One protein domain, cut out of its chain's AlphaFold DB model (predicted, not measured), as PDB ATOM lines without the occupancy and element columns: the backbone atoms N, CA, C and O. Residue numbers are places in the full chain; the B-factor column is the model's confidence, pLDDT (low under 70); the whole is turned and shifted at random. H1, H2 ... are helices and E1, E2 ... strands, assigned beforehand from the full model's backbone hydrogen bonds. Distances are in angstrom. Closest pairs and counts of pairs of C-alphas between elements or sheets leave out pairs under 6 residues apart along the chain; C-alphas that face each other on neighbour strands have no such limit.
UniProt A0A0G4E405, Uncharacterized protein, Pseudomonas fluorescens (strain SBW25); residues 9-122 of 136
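This is residues 9 to 122 of the 136 residues of an uncharacterized protein of Pseudomonas fluorescens (strain SBW25) (UniProt A0A0G4E405). With little regular structure, this is a loop-rich head holding four short helices, from which a long arm of two chain stretches, tipped by the hairpin E1-E2, sticks out and makes the length. The 114 printed residues run H1, H2, E1, E2, H3, H4; the class is mostly helix, with 38 residues in named elements. The whole is loose, radius of gyration of the C-alphas 16.6 A, spans 53 by 36 by 25 A.

H1 is residues 9 to 12, from C-alpha 9 at (-48.683, 40.757, 187.412). H2 is residues 36 to 46, 15.2 A. E1 is 66 to 68, E2 74 to 76. H3 is 89 to 97, 12.0 A; H4 is 103 to 110, 10.5 A, ending at C-alpha 110 (-43.465, 31.692, 191.286).

H1 and H4 are close but not clearly touching; their closest C-alphas, Phe 9 and Ala 108, are 6.0 A apart. H2 and H3 are near each other. E1 and E2 are antiparallel, N 67 to O 75 2.8 A. H3 and H4 are close but not clearly touching, closest C-alphas Ala 92 and Met 105 at 7.9 A, about perpendicular at 80 degrees. Every O i to N i+4 pair in H2, H3 and H4 is within hydrogen-bond range; H1 is too short for one.

The C-alphas farthest apart, Gly 27 and Asp 71, are 54.6 A apart. The printed part has no cut. H1 to H2, H2 to E1 and E2 to H3 are long links. pLDDT is under 70 in residues 59 to 67 and 75 to 83.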
ATOM      1  N   PHE A   9     -50.047  40.751 186.885       91.44
ATOM      2  CA  PHE A   9     -48.683  40.757 187.412       91.44
ATOM      3  C   PHE A   9     -47.670  40.846 186.276       91.44
ATOM      4  O   PHE A   9     -46.745  41.659 186.349       91.44
ATOM      5  N   ALA A  10     -47.883  40.088 185.196       92.81
ATOM      6  CA  ALA A  10     -47.044  40.178 184.001       92.81
ATOM      7  C   ALA A  10     -47.033  41.609 183.448       92.81
ATOM      8  O   ALA A  10     -45.981  42.137 183.084       92.81
ATOM      9  N   LEU A  11     -48.190  42.280 183.449       90.88
ATOM     10  CA  LEU A  11     -48.280  43.680 183.056       90.88
ATOM     11  C   LEU A  11     -47.579  44.622 184.023       90.88
ATOM     12  O   LEU A  11     -46.852  45.494 183.557       90.88
ATOM     13  N   TYR A  12     -47.798  44.488 185.332       92.75
ATOM     14  CA  TYR A  12     -47.218  45.383 186.333       92.75
ATOM     15  C   TYR A  12     -45.681  45.318 186.350       92.75
ATOM     16  O   TYR A  12     -45.017  46.355 186.453       92.75
ATOM     17  N   TYR A  13     -45.117  44.120 186.167       95.31
ATOM     18  CA  TYR A  13     -43.672  43.866 186.167       95.31
ATOM     19  C   TYR A  13     -43.015  43.904 184.779       95.31
ATOM     20  O   TYR A  13     -41.817  43.678 184.681       95.31
ATOM     21  N   ARG A  14     -43.741  44.251 183.706       94.19
ATOM     22  CA  ARG A  14     -43.260  44.142 182.309       94.19
ATOM     23  C   ARG A  14     -42.003  44.944 181.946       94.19
ATOM     24  O   ARG A  14     -41.440  44.735 180.870       94.19
ATOM     25  N   LEU A  15     -41.616  45.940 182.747       95.38
ATOM     26  CA  LEU A  15     -40.452  46.774 182.448       95.38
ATOM     27  C   LEU A  15     -39.173  45.980 182.739       95.38
ATOM     28  O   LEU A  15     -38.902  45.632 183.885       95.38
ATOM     29  N   LYS A  16     -38.356  45.753 181.705       96.81
ATOM     30  CA  LYS A  16     -37.138  44.928 181.803       96.81
ATOM     31  C   LYS A  16     -35.846  45.707 182.027       96.81
ATOM     32  O   LYS A  16     -34.861  45.119 182.447       96.81
ATOM     33  N   SER A  17     -35.825  47.010 181.750       96.69
ATOM     34  CA  SER A  17     -34.612  47.835 181.821       96.69
ATOM     35  C   SER A  17     -34.877  49.200 182.455       96.69
ATOM     36  O   SER A  17     -35.947  49.775 182.222       96.69
ATOM     37  N   PRO A  18     -33.922  49.764 183.218       96.69
ATOM     38  CA  PRO A  18     -34.064  51.106 183.765       96.69
ATOM     39  C   PRO A  18     -34.243  52.146 182.648       96.69
ATOM     40  O   PRO A  18     -33.564  52.105 181.621       96.69
ATOM     41  N   CYS A  19     -35.142  53.112 182.854       94.06
ATOM     42  CA  CYS A  19     -35.294  54.238 181.931       94.06
ATOM     43  C   CYS A  19     -34.051  55.151 181.929       94.06
ATOM     44  O   CYS A  19     -33.168  55.040 182.783       94.06
ATOM     45  N   SER A  20     -33.970  56.073 180.964       92.62
ATOM     46  CA  SER A  20     -32.827  56.988 180.791       92.62
ATOM     47  C   SER A  20     -32.502  57.817 182.036       92.62
ATOM     48  O   SER A  20     -31.330  57.980 182.353       92.62
ATOM     49  N   LYS A  21     -33.525  58.276 182.765       92.38
ATOM     50  CA  LYS A  21     -33.400  59.070 183.999       92.38
ATOM     51  C   LYS A  21     -33.634  58.237 185.265       92.38
ATOM     52  O   LYS A  21     -34.084  58.749 186.285       92.38
ATOM     53  N   CYS A  22     -33.416  56.924 185.209       95.06
ATOM     54  CA  CYS A  22     -33.641  56.061 186.365       95.06
ATOM     55  C   CYS A  22     -32.574  56.323 187.440       95.06
ATOM     56  O   CYS A  22     -31.389  56.284 187.111       95.06
ATOM     57  N   PRO A  23     -32.948  56.522 188.714       95.38
ATOM     58  CA  PRO A  23     -31.976  56.754 189.784       95.38
ATOM     59  C   PRO A  23     -31.088  55.529 190.062       95.38
ATOM     60  O   PRO A  23     -29.981  55.669 190.560       95.38
ATOM     61  N   PHE A  24     -31.540  54.331 189.678       96.81
ATOM     62  CA  PHE A  24     -30.775  53.094 189.815       96.81
ATOM     63  C   PHE A  24     -29.837  52.818 188.637       96.81
ATOM     64  O   PHE A  24     -29.051  51.884 188.720       96.81
ATOM     65  N   ARG A  25     -29.917  53.559 187.523       96.94
ATOM     66  CA  ARG A  25     -29.084  53.304 186.337       96.94
ATOM     67  C   ARG A  25     -27.658  53.817 186.560       96.94
ATOM     68  O   ARG A  25     -27.472  54.971 186.938       96.94
ATOM     69  N   LYS A  26     -26.644  53.003 186.250       95.81
ATOM     70  CA  LYS A  26     -25.239  53.442 186.213       95.81
ATOM     71  C   LYS A  26     -25.065  54.566 185.189       95.81
ATOM     72  O   LYS A  26     -25.542  54.459 184.059       95.81
ATOM     73  N   GLY A  27     -24.400  55.647 185.593       90.25
ATOM     74  CA  GLY A  27     -24.214  56.831 184.747       90.25
ATOM     75  C   GLY A  27     -25.508  57.592 184.441       90.25
ATOM     76  O   GLY A  27     -25.582  58.284 183.429       90.25
ATOM     77  N   SER A  28     -26.550  57.435 185.266       91.94
ATOM     78  CA  SER A  28     -27.771  58.232 185.134       91.94
ATOM     79  C   SER A  28     -27.466  59.720 185.278       91.94
ATOM     80  O   SER A  28     -26.729  60.124 186.172       91.94
ATOM     81  N   THR A  29     -28.070  60.542 184.421       88.94
ATOM     82  CA  THR A  29     -27.923  62.006 184.454       88.94
ATOM     83  C   THR A  29     -28.961  62.676 185.356       88.94
ATOM     84  O   THR A  29     -29.133  63.890 185.292       88.94
ATOM     85  N   ILE A  30     -29.752  61.900 186.108       89.44
ATOM     86  CA  ILE A  30     -30.736  62.466 187.030       89.44
ATOM     87  C   ILE A  30     -30.020  63.027 188.258       89.44
ATOM     88  O   ILE A  30     -29.331  62.304 188.972       89.44
ATOM     89  N   GLU A  31     -30.214  64.313 188.520       90.19
ATOM     90  CA  GLU A  31     -29.752  64.934 189.756       90.19
ATOM     91  C   GLU A  31     -30.773  64.675 190.864       90.19
ATOM     92  O   GLU A  31     -31.952  65.025 190.758       90.19
ATOM     93  N   LEU A  32     -30.320  64.030 191.935       90.00
ATOM     94  CA  LEU A  32     -31.112  63.796 193.132       90.00
ATOM     95  C   LEU A  32     -30.600  64.685 194.260       90.00
ATOM     96  O   LEU A  32     -29.407  64.971 194.352       90.00
ATOM     97  N   ARG A  33     -31.503  65.086 195.160       93.25
ATOM     98  CA  ARG A  33     -31.087  65.718 196.417       93.25
ATOM     99  C   ARG A  33     -30.159  64.763 197.187       93.25
ATOM    100  O   ARG A  33     -30.411  63.554 197.144       93.25
ATOM    101  N   PRO A  34     -29.148  65.273 197.912       92.94
ATOM    102  CA  PRO A  34     -28.274  64.437 198.732       92.94
ATOM    103  C   PRO A  34     -29.074  63.502 199.650       92.94
ATOM    104  O   PRO A  34     -30.078  63.921 200.228       92.94
ATOM    105  N   GLY A  35     -28.666  62.234 199.748       92.44
ATOM    106  CA  GLY A  35     -29.335  61.221 200.574       92.44
ATOM    107  C   GLY A  35     -30.614  60.625 199.970       92.44
ATOM    108  O   GLY A  35     -31.207  59.713 200.550       92.44
ATOM    109  N   ARG A  36     -31.104  61.131 198.827       94.38
ATOM    110  CA  ARG A  36     -32.387  60.672 198.272       94.38
ATOM    111  C   ARG A  36     -32.312  59.253 197.718       94.38
ATOM    112  O   ARG A  36     -33.287  58.521 197.862       94.38
ATOM    113  N   LEU A  37     -31.212  58.878 197.066       94.94
ATOM    114  CA  LEU A  37     -31.052  57.526 196.524       94.94
ATOM    115  C   LEU A  37     -30.916  56.510 197.661       94.94
ATOM    116  O   LEU A  37     -31.585  55.480 197.650       94.94
ATOM    117  N   GLU A  38     -30.114  56.852 198.662       95.31
ATOM    118  CA  GLU A  38     -29.878  56.087 199.881       95.31
ATOM    119  C   GLU A  38     -31.185  55.860 200.638       95.31
ATOM    120  O   GLU A  38     -31.478  54.731 201.019       95.31
ATOM    121  N   GLY A  39     -32.020  56.896 200.775       94.94
ATOM    122  CA  GLY A  39     -33.349  56.776 201.374       94.94
ATOM    123  C   GLY A  39     -34.265  55.821 200.603       94.94
ATOM    124  O   GLY A  39     -34.865  54.939 201.205       94.94
ATOM    125  N   ILE A  40     -34.318  55.927 199.266       94.38
ATOM    126  CA  ILE A  40     -35.116  55.003 198.436       94.38
ATOM    127  C   ILE A  40     -34.636  53.556 198.619       94.38
ATOM    128  O   ILE A  40     -35.452  52.642 198.736       94.38
ATOM    129  N   VAL A  41     -33.320  53.335 198.617       95.62
ATOM    130  CA  VAL A  41     -32.731  52.007 198.824       95.62
ATOM    131  C   VAL A  41     -33.038  51.488 200.228       95.62
ATOM    132  O   VAL A  41     -33.453  50.339 200.363       95.62
ATOM    133  N   SER A  42     -32.895  52.332 201.252       95.12
ATOM    134  CA  SER A  42     -33.210  51.997 202.642       95.12
ATOM    135  C   SER A  42     -34.662  51.542 202.789       95.12
ATOM    136  O   SER A  42     -34.904  50.453 203.305       95.12
ATOM    137  N   ASP A  43     -35.618  52.293 202.235       94.12
ATOM    138  CA  ASP A  43     -37.048  51.958 202.286       94.12
ATOM    139  C   ASP A  43     -37.346  50.610 201.608       94.12
ATOM    140  O   ASP A  43     -38.071  49.770 202.153       94.12
ATOM    141  N   LEU A  44     -36.756  50.376 200.428       94.56
ATOM    142  CA  LEU A  44     -36.936  49.135 199.673       94.56
ATOM    143  C   LEU A  44     -36.366  47.915 200.393       94.56
ATOM    144  O   LEU A  44     -36.929  46.824 200.303       94.56
ATOM    145  N   LEU A  45     -35.247  48.087 201.094       93.88
ATOM    146  CA  LEU A  45     -34.653  47.017 201.877       93.88
ATOM    147  C   LEU A  45     -35.436  46.808 203.181       93.88
ATOM    148  O   LEU A  45     -35.729  45.664 203.524       93.88
ATOM    149  N   ALA A  46     -35.831  47.866 203.883       93.88
ATOM    150  CA  ALA A  46     -36.553  47.765 205.149       93.88
ATOM    151  C   ALA A  46     -37.946  47.120 205.006       93.88
ATOM    152  O   ALA A  46     -38.399  46.441 205.927       93.88
ATOM    153  N   ASN A  47     -38.621  47.300 203.863       92.75
ATOM    154  CA  ASN A  47     -39.974  46.790 203.638       92.75
ATOM    155  C   ASN A  47     -40.126  46.057 202.293       92.75
ATOM    156  O   ASN A  47     -40.469  46.652 201.267       92.75
ATOM    157  N   ASP A  48     -40.001  44.728 202.332       94.00
ATOM    158  CA  ASP A  48     -40.124  43.854 201.159       94.00
ATOM    159  C   ASP A  48     -41.563  43.691 200.632       94.00
ATOM    160  O   ASP A  48     -41.775  43.019 199.622       94.00
ATOM    161  N   LYS A  49     -42.562  44.315 201.269       94.31
ATOM    162  CA  LYS A  49     -43.943  44.386 200.763       94.31
ATOM    163  C   LYS A  49     -44.156  45.579 199.833       94.31
ATOM    164  O   LYS A  49     -45.175  45.638 199.150       94.31
ATOM    165  N   SER A  50     -43.227  46.535 199.831       86.00
ATOM    166  CA  SER A  50     -43.329  47.758 199.037       86.00
ATOM    167  C   SER A  50     -42.727  47.597 197.636       86.00
ATOM    168  O   SER A  50     -41.913  46.712 197.364       86.00
ATOM    169  N   THR A  51     -43.148  48.468 196.722       89.81
ATOM    170  CA  THR A  51     -42.630  48.563 195.353       89.81
ATOM    171  C   THR A  51     -42.211  49.994 195.060       89.81
ATOM    172  O   THR A  51     -42.855  50.935 195.517       89.81
ATOM    173  N   PHE A  52     -41.191  50.176 194.222       94.00
ATOM    174  CA  PHE A  52     -40.856  51.492 193.681       94.00
ATOM    175  C   PHE A  52     -41.490  51.664 192.298       94.00
ATOM    176  O   PHE A  52     -41.068  51.012 191.341       94.00
ATOM    177  N   THR A  53     -42.502  52.523 192.180       93.12
ATOM    178  CA  THR A  53     -43.187  52.787 190.905       93.12
ATOM    179  C   THR A  53     -42.285  53.554 189.938       93.12
ATOM    180  O   THR A  53     -41.555  54.472 190.316       93.12
ATOM    181  N   CYS A  54     -42.312  53.186 188.657       92.81
ATOM    182  CA  CYS A  54     -41.555  53.891 187.632       92.81
ATOM    183  C   CYS A  54     -42.152  55.281 187.379       92.81
ATOM    184  O   CYS A  54     -43.314  55.400 186.989       92.81
ATOM    185  N   HIS A  55     -41.339  56.333 187.507       85.62
ATOM    186  CA  HIS A  55     -41.795  57.708 187.279       85.62
ATOM    187  C   HIS A  55     -42.279  57.962 185.843       85.62
ATOM    188  O   HIS A  55     -43.187  58.759 185.642       85.62
ATOM    189  N   ASN A  56     -41.744  57.234 184.854       85.00
ATOM    190  CA  ASN A  56     -42.213  57.305 183.463       85.00
ATOM    191  C   ASN A  56     -43.591  56.663 183.249       85.00
ATOM    192  O   ASN A  56     -44.152  56.782 182.166       85.00
ATOM    193  N   THR A  57     -44.117  55.956 184.249       82.38
ATOM    194  CA  THR A  57     -45.438  55.309 184.200       82.38
ATOM    195  C   THR A  57     -46.440  55.943 185.159       82.38
ATOM    196  O   THR A  57     -47.564  55.473 185.251       82.38
ATOM    197  N   LEU A  58     -46.038  57.000 185.881       73.44
ATOM    198  CA  LEU A  58     -46.918  57.714 186.813       73.44
ATOM    199  C   LEU A  58     -47.995  58.538 186.090       73.44
ATOM    200  O   LEU A  58     -49.033  58.838 186.669       73.44
ATOM    201  N   SER A  59     -47.791  58.887 184.821       55.44
ATOM    202  CA  SER A  59     -48.804  59.545 183.998       55.44
ATOM    203  C   SER A  59     -49.504  58.508 183.126       55.44
ATOM    204  O   SER A  59     -48.837  57.963 182.247       55.44
ATOM    205  N   THR A  60     -50.798  58.237 183.372       48.25
ATOM    206  CA  THR A  60     -51.872  57.978 182.364       48.25
ATOM    207  C   THR A  60     -53.120  57.222 182.874       48.25
ATOM    208  O   THR A  60     -54.056  57.103 182.099       48.25
ATOM    209  N   SER A  61     -53.223  56.744 184.127       48.28
ATOM    210  CA  SER A  61     -54.317  55.797 184.493       48.28
ATOM    211  C   SER A  61     -55.278  56.180 185.620       48.28
ATOM    212  O   SER A  61     -56.259  55.470 185.825       48.28
ATOM    213  N   ARG A  62     -55.066  57.283 186.345       49.19
ATOM    214  CA  ARG A  62     -56.135  57.824 187.197       49.19
ATOM    215  C   ARG A  62     -56.981  58.775 186.373       49.19
ATOM    216  O   ARG A  62     -56.855  59.989 186.491       49.19
ATOM    217  N   SER A  63     -57.818  58.226 185.503       50.75
ATOM    218  CA  SER A  63     -59.042  58.940 185.181       50.75
ATOM    219  C   SER A  63     -59.920  58.851 186.429       50.75
ATOM    220  O   SER A  63     -60.572  57.839 186.654       50.75
ATOM    221  N   ASP A  64     -59.977  59.922 187.221       53.19
ATOM    222  CA  ASP A  64     -61.100  60.160 188.152       53.19
ATOM    223  C   ASP A  64     -62.421  60.407 187.382       53.19
ATOM    224  O   ASP A  64     -63.417  60.873 187.926       53.19
ATOM    225  N   SER A  65     -62.425  60.138 186.076       56.38
ATOM    226  CA  SER A  65     -63.564  60.239 185.190       56.38
ATOM    227  C   SER A  65     -64.513  59.083 185.467       56.38
ATOM    228  O   SER A  65     -64.171  57.911 185.298       56.38
ATOM    229  N   LEU A  66     -65.715  59.442 185.896       64.88
ATOM    230  CA  LEU A  66     -66.859  58.552 185.853       64.88
ATOM    231  C   LEU A  66     -67.246  58.368 184.386       64.88
ATOM    232  O   LEU A  66     -67.405  59.345 183.651       64.88
ATOM    233  N   GLU A  67     -67.368  57.121 183.959       68.75
ATOM    234  CA  GLU A  67     -68.025  56.786 182.705       68.75
ATOM    235  C   GLU A  67     -69.514  56.639 182.998       68.75
ATOM    236  O   GLU A  67     -69.910  55.907 183.911       68.75
ATOM    237  N   ILE A  68     -70.324  57.381 182.246       76.62
ATOM    238  CA  ILE A  68     -71.779  57.286 182.287       76.62
ATOM    239  C   ILE A  68     -72.178  56.384 181.123       76.62
ATOM    240  O   ILE A  68     -71.867  56.700 179.973       76.62
ATOM    241  N   ASP A  69     -72.811  55.252 181.422       79.31
ATOM    242  CA  ASP A  69     -73.343  54.369 180.383       79.31
ATOM    243  C   ASP A  69     -74.592  54.969 179.701       79.31
ATOM    244  O   ASP A  69     -75.112  56.014 180.100       79.31
ATOM    245  N   GLU A  70     -75.081  54.319 178.640       80.69
ATOM    246  CA  GLU A  70     -76.267  54.770 177.891       80.69
ATOM    247  C   GLU A  70     -77.549  54.815 178.752       80.69
ATOM    248  O   GLU A  70     -78.496  55.523 178.406       80.69
ATOM    249  N   ASP A  71     -77.556  54.120 179.896       86.12
ATOM    250  CA  ASP A  71     -78.646  54.081 180.875       86.12
ATOM    251  C   ASP A  71     -78.481  55.127 182.000       86.12
ATOM    252  O   ASP A  71     -79.300  55.189 182.926       86.12
ATOM    253  N   GLY A  72     -77.438  55.960 181.946       79.94
ATOM    254  CA  GLY A  72     -77.177  57.010 182.928       79.94
ATOM    255  C   GLY A  72     -76.530  56.524 184.229       79.94
ATOM    256  O   GLY A  72     -76.573  57.248 185.227       79.94
ATOM    257  N   LYS A  73     -75.950  55.318 184.269       80.69
ATOM    258  CA  LYS A  73     -75.239  54.814 185.453       80.69
ATOM    259  C   LYS A  73     -73.789  55.255 185.442       80.69
ATOM    260  O   LYS A  73     -73.048  55.014 184.494       80.69
ATOM    261  N   GLU A  74     -73.380  55.838 186.558       77.75
ATOM    262  CA  GLU A  74     -71.994  56.196 186.814       77.75
ATOM    263  C   GLU A  74     -71.197  54.954 187.225       77.75
ATOM    264  O   GLU A  74     -71.539  54.247 188.178       77.75
ATOM    265  N   SER A  75     -70.098  54.704 186.524       64.88
ATOM    266  CA  SER A  75     -69.093  53.723 186.914       64.88
ATOM    267  C   SER A  75     -67.715  54.367 186.890       64.88
ATOM    268  O   SER A  75     -67.456  55.296 186.127       64.88
ATOM    269  N   PHE A  76     -66.812  53.901 187.750       62.44
ATOM    270  CA  PHE A  76     -65.412  54.279 187.607       62.44
ATOM    271  C   PHE A  76     -64.900  53.738 186.276       62.44
ATOM    272  O   PHE A  76     -65.079  52.547 186.003       62.44
ATOM    273  N   ALA A  77     -64.241  54.594 185.490       60.59
ATOM    274  CA  ALA A  77     -63.528  54.159 184.300       60.59
ATOM    275  C   ALA A  77     -62.658  52.934 184.627       60.59
ATOM    276  O   ALA A  77     -62.014  52.863 185.683       60.59
ATOM    277  N   ALA A  78     -62.673  51.943 183.736       58.38
ATOM    278  CA  ALA A  78     -61.924  50.713 183.934       58.38
ATOM    279  C   ALA A  78     -60.443  51.027 184.207       58.38
ATOM    280  O   ALA A  78     -59.829  51.821 183.494       58.38
ATOM    281  N   ILE A  79     -59.851  50.383 185.223       59.38
ATOM    282  CA  ILE A  79     -58.419  50.533 185.515       59.38
ATOM    283  C   ILE A  79     -57.643  50.138 184.260       59.38
ATOM    284  O   ILE A  79     -57.604  48.961 183.887       59.38
ATOM    285  N   ASP A  80     -56.993  51.113 183.630       66.19
ATOM    286  CA  ASP A  80     -56.141  50.859 182.481       66.19
ATOM    287  C   ASP A  80     -54.850  50.183 182.951       66.19
ATOM    288  O   ASP A  80     -53.813  50.804 183.173       66.19
ATOM    289  N   TYR A  81     -54.896  48.866 183.111       60.88
ATOM    290  CA  TYR A  81     -53.739  48.053 183.470       60.88
ATOM    291  C   TYR A  81     -52.637  48.103 182.393       60.88
ATOM    292  O   TYR A  81     -51.455  47.885 182.702       60.88
ATOM    293  N   ARG A  82     -52.981  48.433 181.137       63.06
ATOM    294  CA  ARG A  82     -52.027  48.544 180.024       63.06
ATOM    295  C   ARG A  82     -51.231  49.836 180.109       63.06
ATOM    296  O   ARG A  82     -50.035  49.780 179.840       63.06
ATOM    297  N   ASN A  83     -51.818  50.940 180.543       67.81
ATOM    298  CA  ASN A  83     -51.120  52.221 180.699       67.81
ATOM    299  C   ASN A  83     -50.853  52.592 182.165       67.81
ATOM    300  O   ASN A  83     -50.187  53.578 182.451       67.81
ATOM    301  N   GLY A  84     -51.293  51.755 183.104       75.31
ATOM    302  CA  GLY A  84     -51.170  52.019 184.529       75.31
ATOM    303  C   GLY A  84     -49.748  52.030 185.058       75.31
ATOM    304  O   GLY A  84     -48.789  51.721 184.345       75.31
ATOM    305  N   GLU A  85     -49.631  52.309 186.348       86.62
ATOM    306  CA  GLU A  85     -48.364  52.260 187.066       86.62
ATOM    307  C   GLU A  85     -47.663  50.905 186.883       86.62
ATOM    308  O   GLU A  85     -48.299  49.852 186.726       86.62
ATOM    309  N   LYS A  86     -46.332  50.941 186.854       92.25
ATOM    310  CA  LYS A  86     -45.470  49.766 186.695       92.25
ATOM    311  C   LYS A  86     -44.362  49.791 187.726       92.25
ATOM    312  O   LYS A  86     -43.877  50.869 188.086       92.25
ATOM    313  N   MET A  87     -43.898  48.616 188.143       95.25
ATOM    314  CA  MET A  87     -42.683  48.558 188.950       95.25
ATOM    315  C   MET A  87     -41.505  49.115 188.142       95.25
ATOM    316  O   MET A  87     -41.309  48.795 186.968       95.25
ATOM    317  N   CYS A  88     -40.691  49.951 188.778       96.62
ATOM    318  CA  CYS A  88     -39.442  50.427 188.213       96.62
ATOM    319  C   CYS A  88     -38.470  49.264 187.997       96.62
ATOM    320  O   CYS A  88     -37.967  48.682 188.955       96.62
ATOM    321  N   ALA A  89     -38.134  48.998 186.735       97.50
ATOM    322  CA  ALA A  89     -37.166  47.971 186.360       97.50
ATOM    323  C   ALA A  89     -35.781  48.174 186.990       97.50
ATOM    324  O   ALA A  89     -35.109  47.205 187.312       97.50
ATOM    325  N   GLY A  90     -35.348  49.426 187.181       97.75
ATOM    326  CA  GLY A  90     -34.067  49.713 187.831       97.75
ATOM    327  C   GLY A  90     -34.063  49.333 189.311       97.75
ATOM    328  O   GLY A  90     -33.102  48.739 189.786       97.75
ATOM    329  N   ALA A  91     -35.163  49.607 190.018       97.62
ATOM    330  CA  ALA A  91     -35.324  49.184 191.406       97.62
ATOM    331  C   ALA A  91     -35.453  47.656 191.508       97.62
ATOM    332  O   ALA A  91     -34.831  47.043 192.368       97.62
ATOM    333  N   ALA A  92     -36.215  47.034 190.602       98.19
ATOM    334  CA  ALA A  92     -36.361  45.582 190.541       98.19
ATOM    335  C   ALA A  92     -35.013  44.887 190.293       98.19
ATOM    336  O   ALA A  92     -34.637  43.995 191.047       98.19
ATOM    337  N   ALA A  93     -34.248  45.340 189.296       98.31
ATOM    338  CA  ALA A  93     -32.919  44.814 189.002       98.31
ATOM    339  C   ALA A  93     -31.936  45.033 190.162       98.31
ATOM    340  O   ALA A  93     -31.166  44.132 190.480       98.31
ATOM    341  N   TYR A  94     -31.992  46.183 190.843       98.00
ATOM    342  CA  TYR A  94     -31.200  46.414 192.053       98.00
ATOM    343  C   TYR A  94     -31.533  45.393 193.154       98.00
ATOM    344  O   TYR A  94     -30.629  44.759 193.694       98.00
ATOM    345  N   LEU A  95     -32.822  45.174 193.439       97.62
ATOM    346  CA  LEU A  95     -33.272  44.188 194.428       97.62
ATOM    347  C   LEU A  95     -32.863  42.755 194.061       97.62
ATOM    348  O   LEU A  95     -32.495  41.985 194.949       97.62
ATOM    349  N   MET A  96     -32.884  42.399 192.773       97.38
ATOM    350  CA  MET A  96     -32.370  41.109 192.297       97.38
ATOM    351  C   MET A  96     -30.869  40.974 192.549       97.38
ATOM    352  O   MET A  96     -30.431  39.980 193.129       97.38
ATOM    353  N   LYS A  97     -30.100  42.009 192.207       96.62
ATOM    354  CA  LYS A  97     -28.643  42.048 192.364       96.62
ATOM    355  C   LYS A  97     -28.194  41.875 193.815       96.62
ATOM    356  O   LYS A  97     -27.229  41.162 194.075       96.62
ATOM    357  N   VAL A  98     -28.925  42.459 194.767       96.12
ATOM    358  CA  VAL A  98     -28.669  42.292 196.215       96.12
ATOM    359  C   VAL A  98     -29.425  41.105 196.833       96.12
ATOM    360  O   VAL A  98     -29.452  40.952 198.052       96.12
ATOM    361  N   ARG A  99     -30.042  40.248 196.004       95.94
ATOM    362  CA  ARG A  99     -30.771  39.025 196.398       95.94
ATOM    363  C   ARG A  99     -31.901  39.265 197.406       95.94
ATOM    364  O   ARG A  99     -32.173  38.430 198.267       95.94
ATOM    365  N   ARG A 100     -32.586  40.403 197.286       96.12
ATOM    366  CA  ARG A 100     -33.700  40.834 198.149       96.12
ATOM    367  C   ARG A 100     -34.960  41.181 197.333       96.12
ATOM    368  O   ARG A 100     -35.489  42.278 197.493       96.12
ATOM    369  N   PRO A 101     -35.471  40.299 196.451       97.06
ATOM    370  CA  PRO A 101     -36.699  40.590 195.714       97.06
ATOM    371  C   PRO A 101     -37.878  40.801 196.672       97.06
ATOM    372  O   PRO A 101     -38.020  40.068 197.658       97.06
ATOM    373  N   SER A 102     -38.741  41.769 196.355       97.44
ATOM    374  CA  SER A 102     -39.963  42.029 197.122       97.44
ATOM    375  C   SER A 102     -40.922  40.833 197.066       97.44
ATOM    376  O   SER A 102     -40.848  39.996 196.160       97.44
ATOM    377  N   VAL A 103     -41.864  40.752 198.009       97.75
ATOM    378  CA  VAL A 103     -42.919  39.723 198.036       97.75
ATOM    379  C   VAL A 103     -43.639  39.647 196.689       97.75
ATOM    380  O   VAL A 103     -43.832  38.555 196.161       97.75
ATOM    381  N   GLY A 104     -43.981  40.799 196.106       96.94
ATOM    382  CA  GLY A 104     -44.664  40.857 194.815       96.94
ATOM    383  C   GLY A 104     -43.812  40.327 193.655       96.94
ATOM    384  O   GLY A 104     -44.321  39.577 192.826       96.94
ATOM    385  N   MET A 105     -42.503  40.621 193.636       97.94
ATOM    386  CA  MET A 105     -41.580  40.042 192.645       97.94
ATOM    387  C   MET A 105     -41.503  38.518 192.788       97.94
ATOM    388  O   MET A 105     -41.609  37.800 191.794       97.94
ATOM    389  N   ARG A 106     -41.350  38.017 194.024       97.69
ATOM    390  CA  ARG A 106     -41.283  36.573 194.304       97.69
ATOM    391  C   ARG A 106     -42.558  35.863 193.865       97.69
ATOM    392  O   ARG A 106     -42.462  34.792 193.267       97.69
ATOM    393  N   TYR A 107     -43.716  36.464 194.144       97.44
ATOM    394  CA  TYR A 107     -45.011  35.946 193.719       97.44
ATOM    395  C   TYR A 107     -45.098  35.875 192.195       97.44
ATOM    396  O   TYR A 107     -45.347  34.796 191.675       97.44
ATOM    397  N   ALA A 108     -44.798  36.970 191.487       97.31
ATOM    398  CA  ALA A 108     -44.866  37.015 190.026       97.31
ATOM    399  C   ALA A 108     -43.921  36.013 189.340       97.31
ATOM    400  O   ALA A 108     -44.244  35.486 188.278       97.31
ATOM    401  N   MET A 109     -42.758  35.729 189.935       97.62
ATOM    402  CA  MET A 109     -41.868  34.671 189.444       97.62
ATOM    403  C   MET A 109     -42.444  33.274 189.699       97.62
ATOM    404  O   MET A 109     -42.462  32.440 188.800       97.62
ATOM    405  N   HIS A 110     -42.934  33.010 190.916       97.81
ATOM    406  CA  HIS A 110     -43.465  31.692 191.286       97.81
ATOM    407  C   HIS A 110     -44.784  31.355 190.587       97.81
ATOM    408  O   HIS A 110     -45.034  30.186 190.306       97.81
ATOM    409  N   SER A 111     -45.621  32.353 190.297       96.69
ATOM    410  CA  SER A 111     -46.854  32.181 189.524       96.69
ATOM    411  C   SER A 111     -46.598  31.962 188.031       96.69
ATOM    412  O   SER A 111     -47.524  31.607 187.309       96.69
ATOM    413  N   GLY A 112     -45.367  32.185 187.554       96.81
ATOM    414  CA  GLY A 112     -45.026  32.156 186.130       96.81
ATOM    415  C   GLY A 112     -45.414  33.422 185.360       96.81
ATOM    416  O   GLY A 112     -45.248  33.461 184.142       96.81
ATOM    417  N   SER A 113     -45.886  34.470 186.045       96.44
ATOM    418  CA  SER A 113     -46.228  35.766 185.438       96.44
ATOM    419  C   SER A 113     -45.017  36.455 184.804       96.44
ATOM    420  O   SER A 113     -45.136  37.171 183.809       96.44
ATOM    421  N   ILE A 114     -43.832  36.232 185.374       96.94
ATOM    422  CA  ILE A 114     -42.534  36.593 184.798       96.94
ATOM    423  C   ILE A 114     -41.538  35.444 184.991       96.94
ATOM    424  O   ILE A 114     -41.671  34.639 185.907       96.94
ATOM    425  N   SER A 115     -40.511  35.372 184.142       97.25
ATOM    426  CA  SER A 115     -39.421  34.406 184.297       97.25
ATOM    427  C   SER A 115     -38.467  34.783 185.441       97.25
ATOM    428  O   SER A 115     -38.370  35.945 185.834       97.25
ATOM    429  N   PHE A 116     -37.711  33.817 185.968       96.69
ATOM    430  CA  PHE A 116     -36.711  34.084 187.015       96.69
ATOM    431  C   PHE A 116     -35.551  34.977 186.538       96.69
ATOM    432  O   PHE A 116     -34.957  35.690 187.340       96.69
ATOM    433  N   ASP A 117     -35.261  34.977 185.236       96.44
ATOM    434  CA  ASP A 117     -34.211  35.777 184.593       96.44
ATOM    435  C   ASP A 117     -34.714  37.135 184.064       96.44
ATOM    436  O   ASP A 117     -34.005  37.823 183.324       96.44
ATOM    437  N   HIS A 118     -35.937  37.547 184.432       97.81
ATOM    438  CA  HIS A 118     -36.627  38.699 183.839       97.81
ATOM    439  C   HIS A 118     -35.800  39.997 183.838       97.81
ATOM    440  O   HIS A 118     -35.911  40.794 182.902       97.81
ATOM    441  N   TRP A 119     -34.952  40.190 184.854       97.88
ATOM    442  CA  TRP A 119     -34.089  41.364 185.012       97.88
ATOM    443  C   TRP A 119     -32.586  41.076 184.924       97.88
ATOM    444  O   TRP A 119     -31.808  42.017 185.076       97.88
ATOM    445  N   SER A 120     -32.145  39.853 184.610       95.81
ATOM    446  CA  SER A 120     -30.714  39.496 184.664       95.81
ATOM    447  C   SER A 120     -29.836  40.386 183.776       95.81
ATOM    448  O   SER A 120     -28.762  40.805 184.188       95.81
ATOM    449  N   LYS A 121     -30.322  40.786 182.591       95.94
ATOM    450  CA  LYS A 121     -29.600  41.735 181.716       95.94
ATOM    451  C   LYS A 121     -29.491  43.146 182.304       95.94
ATOM    452  O   LYS A 121     -28.570  43.884 181.977       95.94
ATOM    453  N   ALA A 122     -30.456  43.557 183.125       97.00
ATOM    454  CA  ALA A 122     -30.477  44.891 183.714       97.00
ATOM    455  C   ALA A 122     -29.573  45.009 184.947       97.00
ATOM    456  O   ALA A 122     -29.142  46.125 185.242       97.00
TER     457      ALA A 122